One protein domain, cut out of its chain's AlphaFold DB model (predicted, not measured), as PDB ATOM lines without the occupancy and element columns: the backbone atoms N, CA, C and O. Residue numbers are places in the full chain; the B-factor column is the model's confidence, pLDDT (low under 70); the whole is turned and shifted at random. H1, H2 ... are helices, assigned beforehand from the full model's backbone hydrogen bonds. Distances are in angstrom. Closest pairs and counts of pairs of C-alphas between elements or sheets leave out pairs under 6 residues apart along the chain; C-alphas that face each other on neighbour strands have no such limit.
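AT A GLANCE: This is residues 24 to 110 of the 366 residues of an uncharacterized protein of Anopheles dirus (UniProt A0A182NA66). One long helix, H5, makes a beam on which the short helix H3 packs at a steep angle, while the small helices H2 and H4 sit near the beam's first residues. H1 lies off toward one end of the elongated whole, and a tail without named elements, residues 96 to 110, reaches the other end. The printed part has 87 residues with five named helices, H1 to H5 in order, and no named strand; the class is all helix, though under half of the residues, 40, are in named elements. It is only just compact, close to loose, with a radius of gyration of the C-alphas of 14.2 A and spans of 46 by 24 by 22 A.

HOW THE PARTS SIT: H5, residues 80 to 95, touches H3, residues 57 to 63, with its residues 86 to 93 alone. Their closest C-alphas, those of Leu 60 and Val 90, are 6.2 A apart, and they run opposite ways at a steep tilt of 49 degrees. H2, residues 44 to 47, is close to H5 but not clearly touching, the closest C-alphas being those of Gln 45 and Gln 82, 7.1 A. H4, residues 73 to 76, is likewise close to H5 but not clearly touching, at 6.5 A between the C-alphas of Arg 73 and Gln 83. H1, residues 30 to 38, is apart from H3, H4 and H5. Every O i to N i+4 pair is within hydrogen-bond range in H1 and H5; in H3 it is 1 of 3, beside 3 of 4 O i to N i+3 pairs, and H2 and H4 are too short for an i+4 pair.

IN THESE COORDINATES: H5 is 22.9 A from first to last C-alpha, ending at C-alpha 95 (156.943, 221.157, 183.181). H1, 12.4 A, begins at C-alpha 30 (173.009, 208.825, 209.879). H3 measures 10.2 A, H2 5.5 A and H4 5.1 A.

THE WHOLE: The C-alphas farthest apart, those of Lys 38 and Lys 106, are 45.7 A apart. The printed part has no cut, and no link between named helices is long. The pLDDT is under 70 at residues 100 to 110.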
ATOM      1  N   ARG A  24     159.541 207.953 206.708       79.06
ATOM      2  CA  ARG A  24     160.967 207.947 206.336       79.06
ATOM      3  C   ARG A  24     161.907 208.102 207.530       79.06
ATOM      4  O   ARG A  24     163.083 208.389 207.329       79.06
ATOM      5  N   ARG A  25     161.392 208.007 208.762       78.44
ATOM      6  CA  ARG A  25     162.183 208.201 209.988       78.44
ATOM      7  C   ARG A  25     163.379 207.249 210.042       78.44
ATOM      8  O   ARG A  25     164.475 207.694 210.364       78.44
ATOM      9  N   ASP A  26     163.164 205.997 209.662       80.12
ATOM     10  CA  ASP A  26     164.163 204.934 209.809       80.12
ATOM     11  C   ASP A  26     165.153 204.885 208.634       80.12
ATOM     12  O   ASP A  26     166.211 204.276 208.730       80.12
ATOM     13  N   THR A  27     164.853 205.584 207.534       82.44
ATOM     14  CA  THR A  27     165.705 205.683 206.335       82.44
ATOM     15  C   THR A  27     166.503 206.992 206.281       82.44
ATOM     16  O   THR A  27     166.962 207.398 205.213       82.44
ATOM     17  N   LEU A  28     166.594 207.725 207.394       79.56
ATOM     18  CA  LEU A  28     167.356 208.972 207.449       79.56
ATOM     19  C   LEU A  28     168.859 208.696 207.387       79.56
ATOM     20  O   LEU A  28     169.359 207.733 207.957       79.56
ATOM     21  N   ILE A  29     169.588 209.594 206.726       82.06
ATOM     22  CA  ILE A  29     171.043 209.500 206.606       82.06
ATOM     23  C   ILE A  29     171.664 209.701 207.999       82.06
ATOM     24  O   ILE A  29     171.462 210.772 208.579       82.06
ATOM     25  N   PRO A  30     172.444 208.738 208.528       80.19
ATOM     26  CA  PRO A  30     173.009 208.825 209.879       80.19
ATOM     27  C   PRO A  30     173.848 210.091 210.095       80.19
ATOM     28  O   PRO A  30     173.651 210.814 211.070       80.19
ATOM     29  N   GLN A  31     174.671 210.448 209.105       78.81
ATOM     30  CA  GLN A  31     175.509 211.656 209.103       78.81
ATOM     31  C   GLN A  31     174.693 212.950 209.269       78.81
ATOM     32  O   GLN A  31     175.137 213.901 209.908       78.81
ATOM     33  N   LEU A  32     173.473 212.988 208.722       78.75
ATOM     34  CA  LEU A  32     172.577 214.134 208.859       78.75
ATOM     35  C   LEU A  32     171.977 214.222 210.268       78.75
ATOM     36  O   LEU A  32     171.781 215.324 210.782       78.75
ATOM     37  N   VAL A  33     171.673 213.078 210.886       79.94
ATOM     38  CA  VAL A  33     171.156 213.013 212.260       79.94
ATOM     39  C   VAL A  33     172.238 213.448 213.246       79.94
ATOM     40  O   VAL A  33     171.984 214.288 214.106       79.94
ATOM     41  N   GLU A  34     173.460 212.952 213.067       80.94
ATOM     42  CA  GLU A  34     174.614 213.317 213.889       80.94
ATOM     43  C   GLU A  34     174.950 214.806 213.788       80.94
ATOM     44  O   GLU A  34     175.093 215.473 214.814       80.94
ATOM     45  N   ALA A  35     175.004 215.358 212.571       78.75
ATOM     46  CA  ALA A  35     175.263 216.780 212.370       78.75
ATOM     47  C   ALA A  35     174.159 217.660 212.979       78.75
ATOM     48  O   ALA A  35     174.452 218.690 213.587       78.75
ATOM     49  N   ARG A  36     172.886 217.242 212.890       77.12
ATOM     50  CA  ARG A  36     171.775 217.945 213.553       77.12
ATOM     51  C   ARG A  36     171.889 217.924 215.073       77.12
ATOM     52  O   ARG A  36     171.647 218.958 215.687       77.12
ATOM     53  N   ASN A  37     172.273 216.794 215.662       80.88
ATOM     54  CA  ASN A  37     172.452 216.671 217.113       80.88
ATOM     55  C   ASN A  37     173.622 217.527 217.621       80.88
ATOM     56  O   ASN A  37     173.556 218.054 218.726       80.88
ATOM     57  N   LYS A  38     174.663 217.706 216.798       81.25
ATOM     58  CA  LYS A  38     175.821 218.569 217.085       81.25
ATOM     59  C   LYS A  38     175.592 220.053 216.760       81.25
ATOM     60  O   LYS A  38     176.420 220.885 217.111       81.25
ATOM     61  N   GLY A  39     174.483 220.404 216.100       75.25
ATOM     62  CA  GLY A  39     174.183 221.780 215.681       75.25
ATOM     63  C   GLY A  39     174.968 222.259 214.450       75.25
ATOM     64  O   GLY A  39     175.018 223.459 214.173       75.25
ATOM     65  N   GLU A  40     175.567 221.346 213.689       77.81
ATOM     66  CA  GLU A  40     176.383 221.654 212.515       77.81
ATOM     67  C   GLU A  40     175.531 221.857 211.250       77.81
ATOM     68  O   GLU A  40     174.461 221.266 211.060       77.81
ATOM     69  N   ARG A  41     176.013 222.707 210.333       71.88
ATOM     70  CA  ARG A  41     175.350 222.938 209.041       71.88
ATOM     71  C   ARG A  41     175.712 221.826 208.060       71.88
ATOM     72  O   ARG A  41     176.756 221.879 207.421       71.88
ATOM     73  N   PHE A  42     174.805 220.875 207.885       79.19
ATOM     74  CA  PHE A  42     174.958 219.781 206.928       79.19
ATOM     75  C   PHE A  42     174.068 219.989 205.699       79.19
ATOM     76  O   PHE A  42     172.844 220.051 205.819       79.19
ATOM     77  N   CYS A  43     174.676 220.084 204.512       81.12
ATOM     78  CA  CYS A  43     173.956 220.140 203.241       81.12
ATOM     79  C   CYS A  43     174.003 218.756 202.574       81.12
ATOM     80  O   CYS A  43     175.057 218.399 202.044       81.12
ATOM     81  N   PRO A  44     172.881 218.012 202.510       78.94
ATOM     82  CA  PRO A  44     172.858 216.658 201.951       78.94
ATOM     83  C   PRO A  44     173.465 216.565 200.551       78.94
ATOM     84  O   PRO A  44     174.242 215.666 200.271       78.94
ATOM     85  N   GLN A  45     173.158 217.533 199.686       81.56
ATOM     86  CA  GLN A  45     173.614 217.515 198.295       81.56
ATOM     87  C   GLN A  45     175.109 217.797 198.144       81.56
ATOM     88  O   GLN A  45     175.767 217.212 197.294       81.56
ATOM     89  N   CYS A  46     175.658 218.699 198.962       79.38
ATOM     90  CA  CYS A  46     177.078 219.040 198.880       79.38
ATOM     91  C   CYS A  46     177.948 217.952 199.509       79.38
ATOM     92  O   CYS A  46     178.984 217.622 198.950       79.38
ATOM     93  N   THR A  47     177.526 217.400 200.648       80.50
ATOM     94  CA  THR A  47     178.335 216.426 201.389       80.50
ATOM     95  C   THR A  47     178.331 215.047 200.732       80.50
ATOM     96  O   THR A  47     179.336 214.351 200.786       80.50
ATOM     97  N   LEU A  48     177.228 214.662 200.081       78.25
ATOM     98  CA  LEU A  48     177.121 213.375 199.386       78.25
ATOM     99  C   LEU A  48     177.615 213.426 197.932       78.25
ATOM    100  O   LEU A  48     177.667 212.387 197.285       78.25
ATOM    101  N   GLY A  49     177.938 214.613 197.402       78.50
ATOM    102  CA  GLY A  49     178.430 214.769 196.027       78.50
ATOM    103  C   GLY A  49     177.457 214.283 194.948       78.50
ATOM    104  O   GLY A  49     177.891 213.854 193.884       78.50
ATOM    105  N   LEU A  50     176.148 214.312 195.216       78.50
ATOM    106  CA  LEU A  50     175.145 213.771 194.298       78.50
ATOM    107  C   LEU A  50     174.938 214.712 193.105       78.50
ATOM    108  O   LEU A  50     174.625 215.895 193.276       78.50
ATOM    109  N   ASP A  51     175.043 214.170 191.891       81.38
ATOM    110  CA  ASP A  51     174.629 214.877 190.682       81.38
ATOM    111  C   ASP A  51     173.168 214.559 190.347       81.38
ATOM    112  O   ASP A  51     172.849 213.547 189.731       81.38
ATOM    113  N   VAL A  52     172.265 215.420 190.822       84.06
ATOM    114  CA  VAL A  52     170.816 215.244 190.660       84.06
ATOM    115  C   VAL A  52     170.343 215.881 189.358       84.06
ATOM    116  O   VAL A  52     170.513 217.088 189.146       84.06
ATOM    117  N   LYS A  53     169.669 215.084 188.525       86.38
ATOM    118  CA  LYS A  53     169.010 215.523 187.290       86.38
ATOM    119  C   LYS A  53     167.512 215.736 187.513       86.38
ATOM    120  O   LYS A  53     166.921 215.314 188.504       86.38
ATOM    121  N   HIS A  54     166.858 216.411 186.569       80.69
ATOM    122  CA  HIS A  54     165.417 216.680 186.650       80.69
ATOM    123  C   HIS A  54     164.562 215.414 186.417       80.69
ATOM    124  O   HIS A  54     163.368 215.410 186.708       80.69
ATOM    125  N   THR A  55     165.176 214.344 185.908       82.81
ATOM    126  CA  THR A  55     164.586 213.011 185.732       82.81
ATOM    127  C   THR A  55     164.475 212.229 187.039       82.81
ATOM    128  O   THR A  55     163.658 211.315 187.133       82.81
ATOM    129  N   ASP A  56     165.244 212.600 188.066       87.50
ATOM    130  CA  ASP A  56     165.353 211.857 189.325       87.50
ATOM    131  C   ASP A  56     164.208 212.205 190.282       87.50
ATOM    132  O   ASP A  56     164.386 212.749 191.378       87.50
ATOM    133  N   VAL A  57     162.985 211.880 189.861       86.38
ATOM    134  CA  VAL A  57     161.739 212.219 190.565       86.38
ATOM    135  C   VAL A  57     161.732 211.710 192.009       86.38
ATOM    136  O   VAL A  57     161.202 212.373 192.902       86.38
ATOM    137  N   LEU A  58     162.369 210.567 192.278       86.94
ATOM    138  CA  LEU A  58     162.457 209.997 193.624       86.94
ATOM    139  C   LEU A  58     163.252 210.881 194.589       86.94
ATOM    140  O   LEU A  58     162.890 210.970 195.761       86.94
ATOM    141  N   ILE A  59     164.287 211.571 194.106       87.88
ATOM    142  CA  ILE A  59     165.087 212.503 194.909       87.88
ATOM    143  C   ILE A  59     164.347 213.837 195.020       87.88
ATOM    144  O   ILE A  59     164.176 214.366 196.118       87.88
ATOM    145  N   LEU A  60     163.843 214.361 193.899       88.56
ATOM    146  CA  LEU A  60     163.130 215.642 193.858       88.56
ATOM    147  C   LEU A  60     161.870 215.643 194.733       88.56
ATOM    148  O   LEU A  60     161.628 216.613 195.452       88.56
ATOM    149  N   SER A  61     161.108 214.545 194.749       87.75
ATOM    150  CA  SER A  61     159.890 214.396 195.560       87.75
ATOM    151  C   SER A  61     160.128 214.524 197.069       87.75
ATOM    152  O   SER A  61     159.195 214.796 197.821       87.75
ATOM    153  N   GLN A  62     161.369 214.369 197.541       87.94
ATOM    154  CA  GLN A  62     161.711 214.534 198.956       87.94
ATOM    155  C   GLN A  62     161.758 216.007 199.378       87.94
ATOM    156  O   GLN A  62     161.529 216.319 200.544       87.94
ATOM    157  N   TYR A  63     162.014 216.912 198.430       88.56
ATOM    158  CA  TYR A  63     162.119 218.355 198.658       88.56
ATOM    159  C   TYR A  63     160.821 219.106 198.347       88.56
ATOM    160  O   TYR A  63     160.785 220.337 198.386       88.56
ATOM    161  N   VAL A  64     159.752 218.377 198.036       87.62
ATOM    162  CA  VAL A  64     158.475 218.922 197.586       87.62
ATOM    163  C   VAL A  64     157.375 218.482 198.546       87.62
ATOM    164  O   VAL A  64     157.395 217.389 199.109       87.62
ATOM    165  N   ARG A  65     156.424 219.376 198.790       83.38
ATOM    166  CA  ARG A  65     155.238 219.121 199.608       83.38
ATOM    167  C   ARG A  65     154.204 218.316 198.818       83.38
ATOM    168  O   ARG A  65     154.287 218.172 197.603       83.38
ATOM    169  N   SER A  66     153.166 217.850 199.504       78.19
ATOM    170  CA  SER A  66     152.041 217.160 198.863       78.19
ATOM    171  C   SER A  66     151.273 218.024 197.857       78.19
ATOM    172  O   SER A  66     150.483 217.471 197.114       78.19
ATOM    173  N   ASP A  67     151.468 219.347 197.853       72.19
ATOM    174  CA  ASP A  67     150.886 220.330 196.926       72.19
ATOM    175  C   ASP A  67     151.812 220.651 195.729       72.19
ATOM    176  O   ASP A  67     151.536 221.552 194.941       72.19
ATOM    177  N   GLY A  68     152.936 219.944 195.573       75.38
ATOM    178  CA  GLY A  68     153.887 220.211 194.493       75.38
ATOM    179  C   GLY A  68     154.741 221.470 194.702       75.38
ATOM    180  O   GLY A  68     155.617 221.746 193.884       75.38
ATOM    181  N   CYS A  69     154.556 222.227 195.789       82.50
ATOM    182  CA  CYS A  69     155.414 223.359 196.118       82.50
ATOM    183  C   CYS A  69     156.701 222.903 196.818       82.50
ATOM    184  O   CYS A  69     156.719 221.975 197.631       82.50
ATOM    185  N   MET A  70     157.800 223.591 196.522       85.81
ATOM    186  CA  MET A  70     159.114 223.285 197.080       85.81
ATOM    187  C   MET A  70     159.192 223.668 198.572       85.81
ATOM    188  O   MET A  70     158.682 224.710 198.993       85.81
ATOM    189  N   LEU A  71     159.808 222.813 199.394       88.25
ATOM    190  CA  LEU A  71     159.944 223.018 200.838       88.25
ATOM    191  C   LEU A  71     160.890 224.191 201.161       88.25
ATOM    192  O   LEU A  71     161.951 224.323 200.559       88.25
ATOM    193  N   PRO A  72     160.585 225.031 202.164       88.44
ATOM    194  CA  PRO A  72     161.445 226.162 202.499       88.44
ATOM    195  C   PRO A  72     162.824 225.710 203.007       88.44
ATOM    196  O   PRO A  72     162.938 224.713 203.719       88.44
ATOM    197  N   ARG A  73     163.866 226.507 202.723       86.31
ATOM    198  CA  ARG A  73     165.283 226.183 203.004       86.31
ATOM    199  C   ARG A  73     165.561 225.758 204.448       86.31
ATOM    200  O   ARG A  73     166.365 224.870 204.699       86.31
ATOM    201  N   ARG A  74     164.874 226.388 205.406       82.19
ATOM    202  CA  ARG A  74     164.999 226.073 206.841       82.19
ATOM    203  C   ARG A  74     164.591 224.635 207.188       82.19
ATOM    204  O   ARG A  74     165.016 224.122 208.211       82.19
ATOM    205  N   ILE A  75     163.763 224.006 206.352       85.44
ATOM    206  CA  ILE A  75     163.298 222.626 206.524       85.44
ATOM    207  C   ILE A  75     164.183 221.657 205.739       85.44
ATOM    208  O   ILE A  75     164.543 220.609 206.268       85.44
ATOM    209  N   THR A  76     164.559 222.012 204.506       85.75
ATOM    210  CA  THR A  76     165.375 221.156 203.625       85.75
ATOM    211  C   THR A  76     166.829 221.033 204.077       85.75
ATOM    212  O   THR A  76     167.473 220.039 203.761       85.75
ATOM    213  N   GLY A  77     167.368 222.030 204.790       83.00
ATOM    214  CA  GLY A  77     168.769 222.036 205.230       83.00
ATOM    215  C   GLY A  77     169.781 222.278 204.101       83.00
ATOM    216  O   GLY A  77     170.983 222.181 204.319       83.00
ATOM    217  N   LEU A  78     169.320 222.615 202.893       86.94
ATOM    218  CA  LEU A  78     170.195 222.893 201.755       86.94
ATOM    219  C   LEU A  78     170.867 224.267 201.871       86.94
ATOM    220  O   LEU A  78     170.297 225.236 202.388       86.94
ATOM    221  N   CYS A  79     172.063 224.393 201.293       85.69
ATOM    222  CA  CYS A  79     172.691 225.698 201.105       85.69
ATOM    223  C   CYS A  79     171.892 226.552 200.096       85.69
ATOM    224  O   CYS A  79     171.097 226.040 199.307       85.69
ATOM    225  N   LYS A  80     172.100 227.879 200.089       85.50
ATOM    226  CA  LYS A  80     171.371 228.810 199.195       85.50
ATOM    227  C   LYS A  80     171.466 228.391 197.719       85.50
ATOM    228  O   LYS A  80     170.461 228.430 197.015       85.50
ATOM    229  N   ARG A  81     172.656 227.963 197.282       85.88
ATOM    230  CA  ARG A  81     172.934 227.527 195.905       85.88
ATOM    231  C   ARG A  81     172.156 226.259 195.548       85.88
ATOM    232  O   ARG A  81     171.432 226.255 194.559       85.88
ATOM    233  N   GLN A  82     172.236 225.227 196.387       87.56
ATOM    234  CA  GLN A  82     171.537 223.963 196.140       87.56
ATOM    235  C   GLN A  82     170.019 224.113 196.249       87.56
ATOM    236  O   GLN A  82     169.296 223.545 195.444       87.56
ATOM    237  N   GLN A  83     169.515 224.948 197.161       90.06
ATOM    238  CA  GLN A  83     168.084 225.247 197.247       90.06
ATOM    239  C   GLN A  83     167.545 225.850 195.937       90.06
ATOM    240  O   GLN A  83     166.463 225.476 195.486       90.06
ATOM    241  N   ARG A  84     168.301 226.766 195.313       85.75
ATOM    242  CA  ARG A  84     167.951 227.347 194.006       85.75
ATOM    243  C   ARG A  84     168.008 226.295 192.893       85.75
ATOM    244  O   ARG A  84     167.034 226.161 192.158       85.75
ATOM    245  N   ARG A  85     169.092 225.506 192.825       87.19
ATOM    246  CA  ARG A  85     169.252 224.415 191.841       87.19
ATOM    247  C   ARG A  85     168.097 223.413 191.925       87.19
ATOM    248  O   ARG A  85     167.462 223.125 190.919       87.19
ATOM    249  N   MET A  86     167.766 222.951 193.129       88.19
ATOM    250  CA  MET A  86     166.670 222.007 193.357       88.19
ATOM    251  C   MET A  86     165.306 222.592 192.971       88.19
ATOM    252  O   MET A  86     164.496 221.894 192.367       88.19
ATOM    253  N   GLY A  87     165.058 223.877 193.244       88.38
ATOM    254  CA  GLY A  87     163.840 224.558 192.789       88.38
ATOM    255  C   GLY A  87     163.698 224.580 191.262       88.38
ATOM    256  O   GLY A  87     162.609 224.328 190.739       88.38
ATOM    257  N   ALA A  88     164.799 224.812 190.541       85.19
ATOM    258  CA  ALA A  88     164.816 224.764 189.081       85.19
ATOM    259  C   ALA A  88     164.549 223.343 188.554       85.19
ATOM    260  O   ALA A  88     163.681 223.167 187.700       85.19
ATOM    261  N   LEU A  89     165.212 222.325 189.116       86.75
ATOM    262  CA  LEU A  89     165.018 220.917 188.741       86.75
ATOM    263  C   LEU A  89     163.571 220.452 188.951       86.75
ATOM    264  O   LEU A  89     162.991 219.843 188.056       86.75
ATOM    265  N   VAL A  90     162.953 220.797 190.087       87.31
ATOM    266  CA  VAL A  90     161.532 220.504 190.360       87.31
ATOM    267  C   VAL A  90     160.627 221.177 189.327       87.31
ATOM    268  O   VAL A  90     159.708 220.550 188.803       87.31
ATOM    269  N   THR A  91     160.905 222.438 188.990       82.50
ATOM    270  CA  THR A  91     160.127 223.178 187.986       82.50
ATOM    271  C   THR A  91     160.246 222.532 186.605       82.50
ATOM    272  O   THR A  91     159.250 222.426 185.887       82.50
ATOM    273  N   MET A  92     161.442 222.073 186.229       80.44
ATOM    274  CA  MET A  92     161.667 221.348 184.977       80.44
ATOM    275  C   MET A  92     160.932 220.006 184.968       80.44
ATOM    276  O   MET A  92     160.183 219.750 184.030       80.44
ATOM    277  N   ALA A  93     161.038 219.209 186.035       85.06
ATOM    278  CA  ALA A  93     160.338 217.930 186.171       85.06
ATOM    279  C   ALA A  93     158.808 218.087 186.070       85.06
ATOM    280  O   ALA A  93     158.137 217.329 185.370       85.06
ATOM    281  N   GLN A  94     158.246 219.116 186.709       79.75
ATOM    282  CA  GLN A  94     156.817 219.439 186.630       79.75
ATOM    283  C   GLN A  94     156.393 219.901 185.234       79.75
ATOM    284  O   GLN A  94     155.329 219.520 184.750       79.75
ATOM    285  N   LYS A  95     157.211 220.722 184.561       75.69
ATOM    286  CA  LYS A  95     156.943 221.157 183.181       75.69
ATOM    287  C   LYS A  95     157.056 220.001 182.183       75.69
ATOM    288  O   LYS A  95     156.287 219.985 181.228       75.69
ATOM    289  N   ALA A  96     157.955 219.052 182.433       73.19
ATOM    290  CA  ALA A  96     158.128 217.830 181.651       73.19
ATOM    291  C   ALA A  96     157.028 216.781 181.908       73.19
ATOM    292  O   ALA A  96     156.956 215.787 181.194       73.19
ATOM    293  N   GLY A  97     156.164 216.988 182.911       76.62
ATOM    294  CA  GLY A  97     155.103 216.044 183.272       76.62
ATOM    295  C   GLY A  97     155.583 214.833 184.077       76.62
ATOM    296  O   GLY A  97     154.807 213.907 184.285       76.62
ATOM    297  N   LEU A  98     156.830 214.844 184.560       81.19
ATOM    298  CA  LEU A  98     157.397 213.789 185.408       81.19
ATOM    299  C   LEU A  98     156.898 213.869 186.858       81.19
ATOM    300  O   LEU A  98     156.953 212.890 187.596       81.19
ATOM    301  N   MET A  99     156.412 215.041 187.276       77.56
ATOM    302  CA  MET A  99     155.875 215.277 188.612       77.56
ATOM    303  C   MET A  99     154.521 215.987 188.557       77.56
ATOM    304  O   MET A  99     154.352 216.916 187.761       77.56
ATOM    305  N   PRO A 100     153.569 215.615 189.433       66.94
ATOM    306  CA  PRO A 100     152.285 216.287 189.507       66.94
ATOM    307  C   PRO A 100     152.487 217.737 189.949       66.94
ATOM    308  O   PRO A 100     153.028 218.025 191.016       66.94
ATOM    309  N   ASN A 101     152.031 218.665 189.115       66.56
ATOM    310  CA  ASN A 101     151.913 220.062 189.482       66.56
ATOM    311  C   ASN A 101     150.511 220.277 190.064       66.56
ATOM    312  O   ASN A 101     149.540 220.091 189.339       66.56
ATOM    313  N   LEU A 102     150.377 220.639 191.346       63.47
ATOM    314  CA  LEU A 102     149.079 220.880 192.000       63.47
ATOM    315  C   LEU A 102     148.717 222.372 192.083       63.47
ATOM    316  O   LEU A 102     147.973 222.789 192.967       63.47
ATOM    317  N   ASN A 103     149.184 223.166 191.119       62.88
ATOM    318  CA  ASN A 103     148.784 224.561 190.973       62.88
ATOM    319  C   ASN A 103     147.248 224.730 190.819       62.88
ATOM    320  O   ASN A 103     146.560 223.821 190.331       62.88
ATOM    321  N   PRO A 104     146.686 225.900 191.199       60.28
ATOM    322  CA  PRO A 104     145.250 226.187 191.112       60.28
ATOM    323  C   PRO A 104     144.715 226.050 189.682       60.28
ATOM    324  O   PRO A 104     145.449 226.260 188.717       60.28
ATOM    325  N   ALA A 105     143.422 225.749 189.528       56.47
ATOM    326  CA  ALA A 105     142.806 225.421 188.233       56.47
ATOM    327  C   ALA A 105     143.065 226.461 187.119       56.47
ATOM    328  O   ALA A 105     143.225 226.096 185.959       56.47
ATOM    329  N   LYS A 106     143.202 227.748 187.469       61.22
ATOM    330  CA  LYS A 106     143.491 228.844 186.523       61.22
ATOM    331  C   LYS A 106     144.912 228.826 185.930       61.22
ATOM    332  O   LYS A 106     145.187 229.538 184.973       61.22
ATOM    333  N   SER A 107     145.829 228.036 186.482       58.09
ATOM    334  CA  SER A 107     147.271 228.113 186.195       58.09
ATOM    335  C   SER A 107     147.754 227.365 184.940       58.09
ATOM    336  O   SER A 107     148.959 227.176 184.785       58.09
ATOM    337  N   LYS A 108     146.862 226.913 184.041       60.97
ATOM    338  CA  LYS A 108     147.223 226.006 182.923       60.97
ATOM    339  C   LYS A 108     148.071 224.824 183.434       60.97
ATOM    340  O   LYS A 108     149.168 224.546 182.940       60.97
ATOM    341  N   LYS A 109     147.547 224.198 184.500       58.78
ATOM    342  CA  LYS A 109     148.125 223.089 185.279       58.78
ATOM    343  C   LYS A 109     148.547 221.920 184.388       58.78
ATOM    344  O   LYS A 109     149.601 221.331 184.605       58.78
ATOM    345  N   ASP A 110     147.735 221.637 183.374       60.72
ATOM    346  CA  ASP A 110     148.030 220.676 182.320       60.72
ATOM    347  C   ASP A 110     148.928 221.331 181.251       60.72
ATOM    348  O   ASP A 110     148.515 222.322 180.630       60.72
TER     349      ASP A 110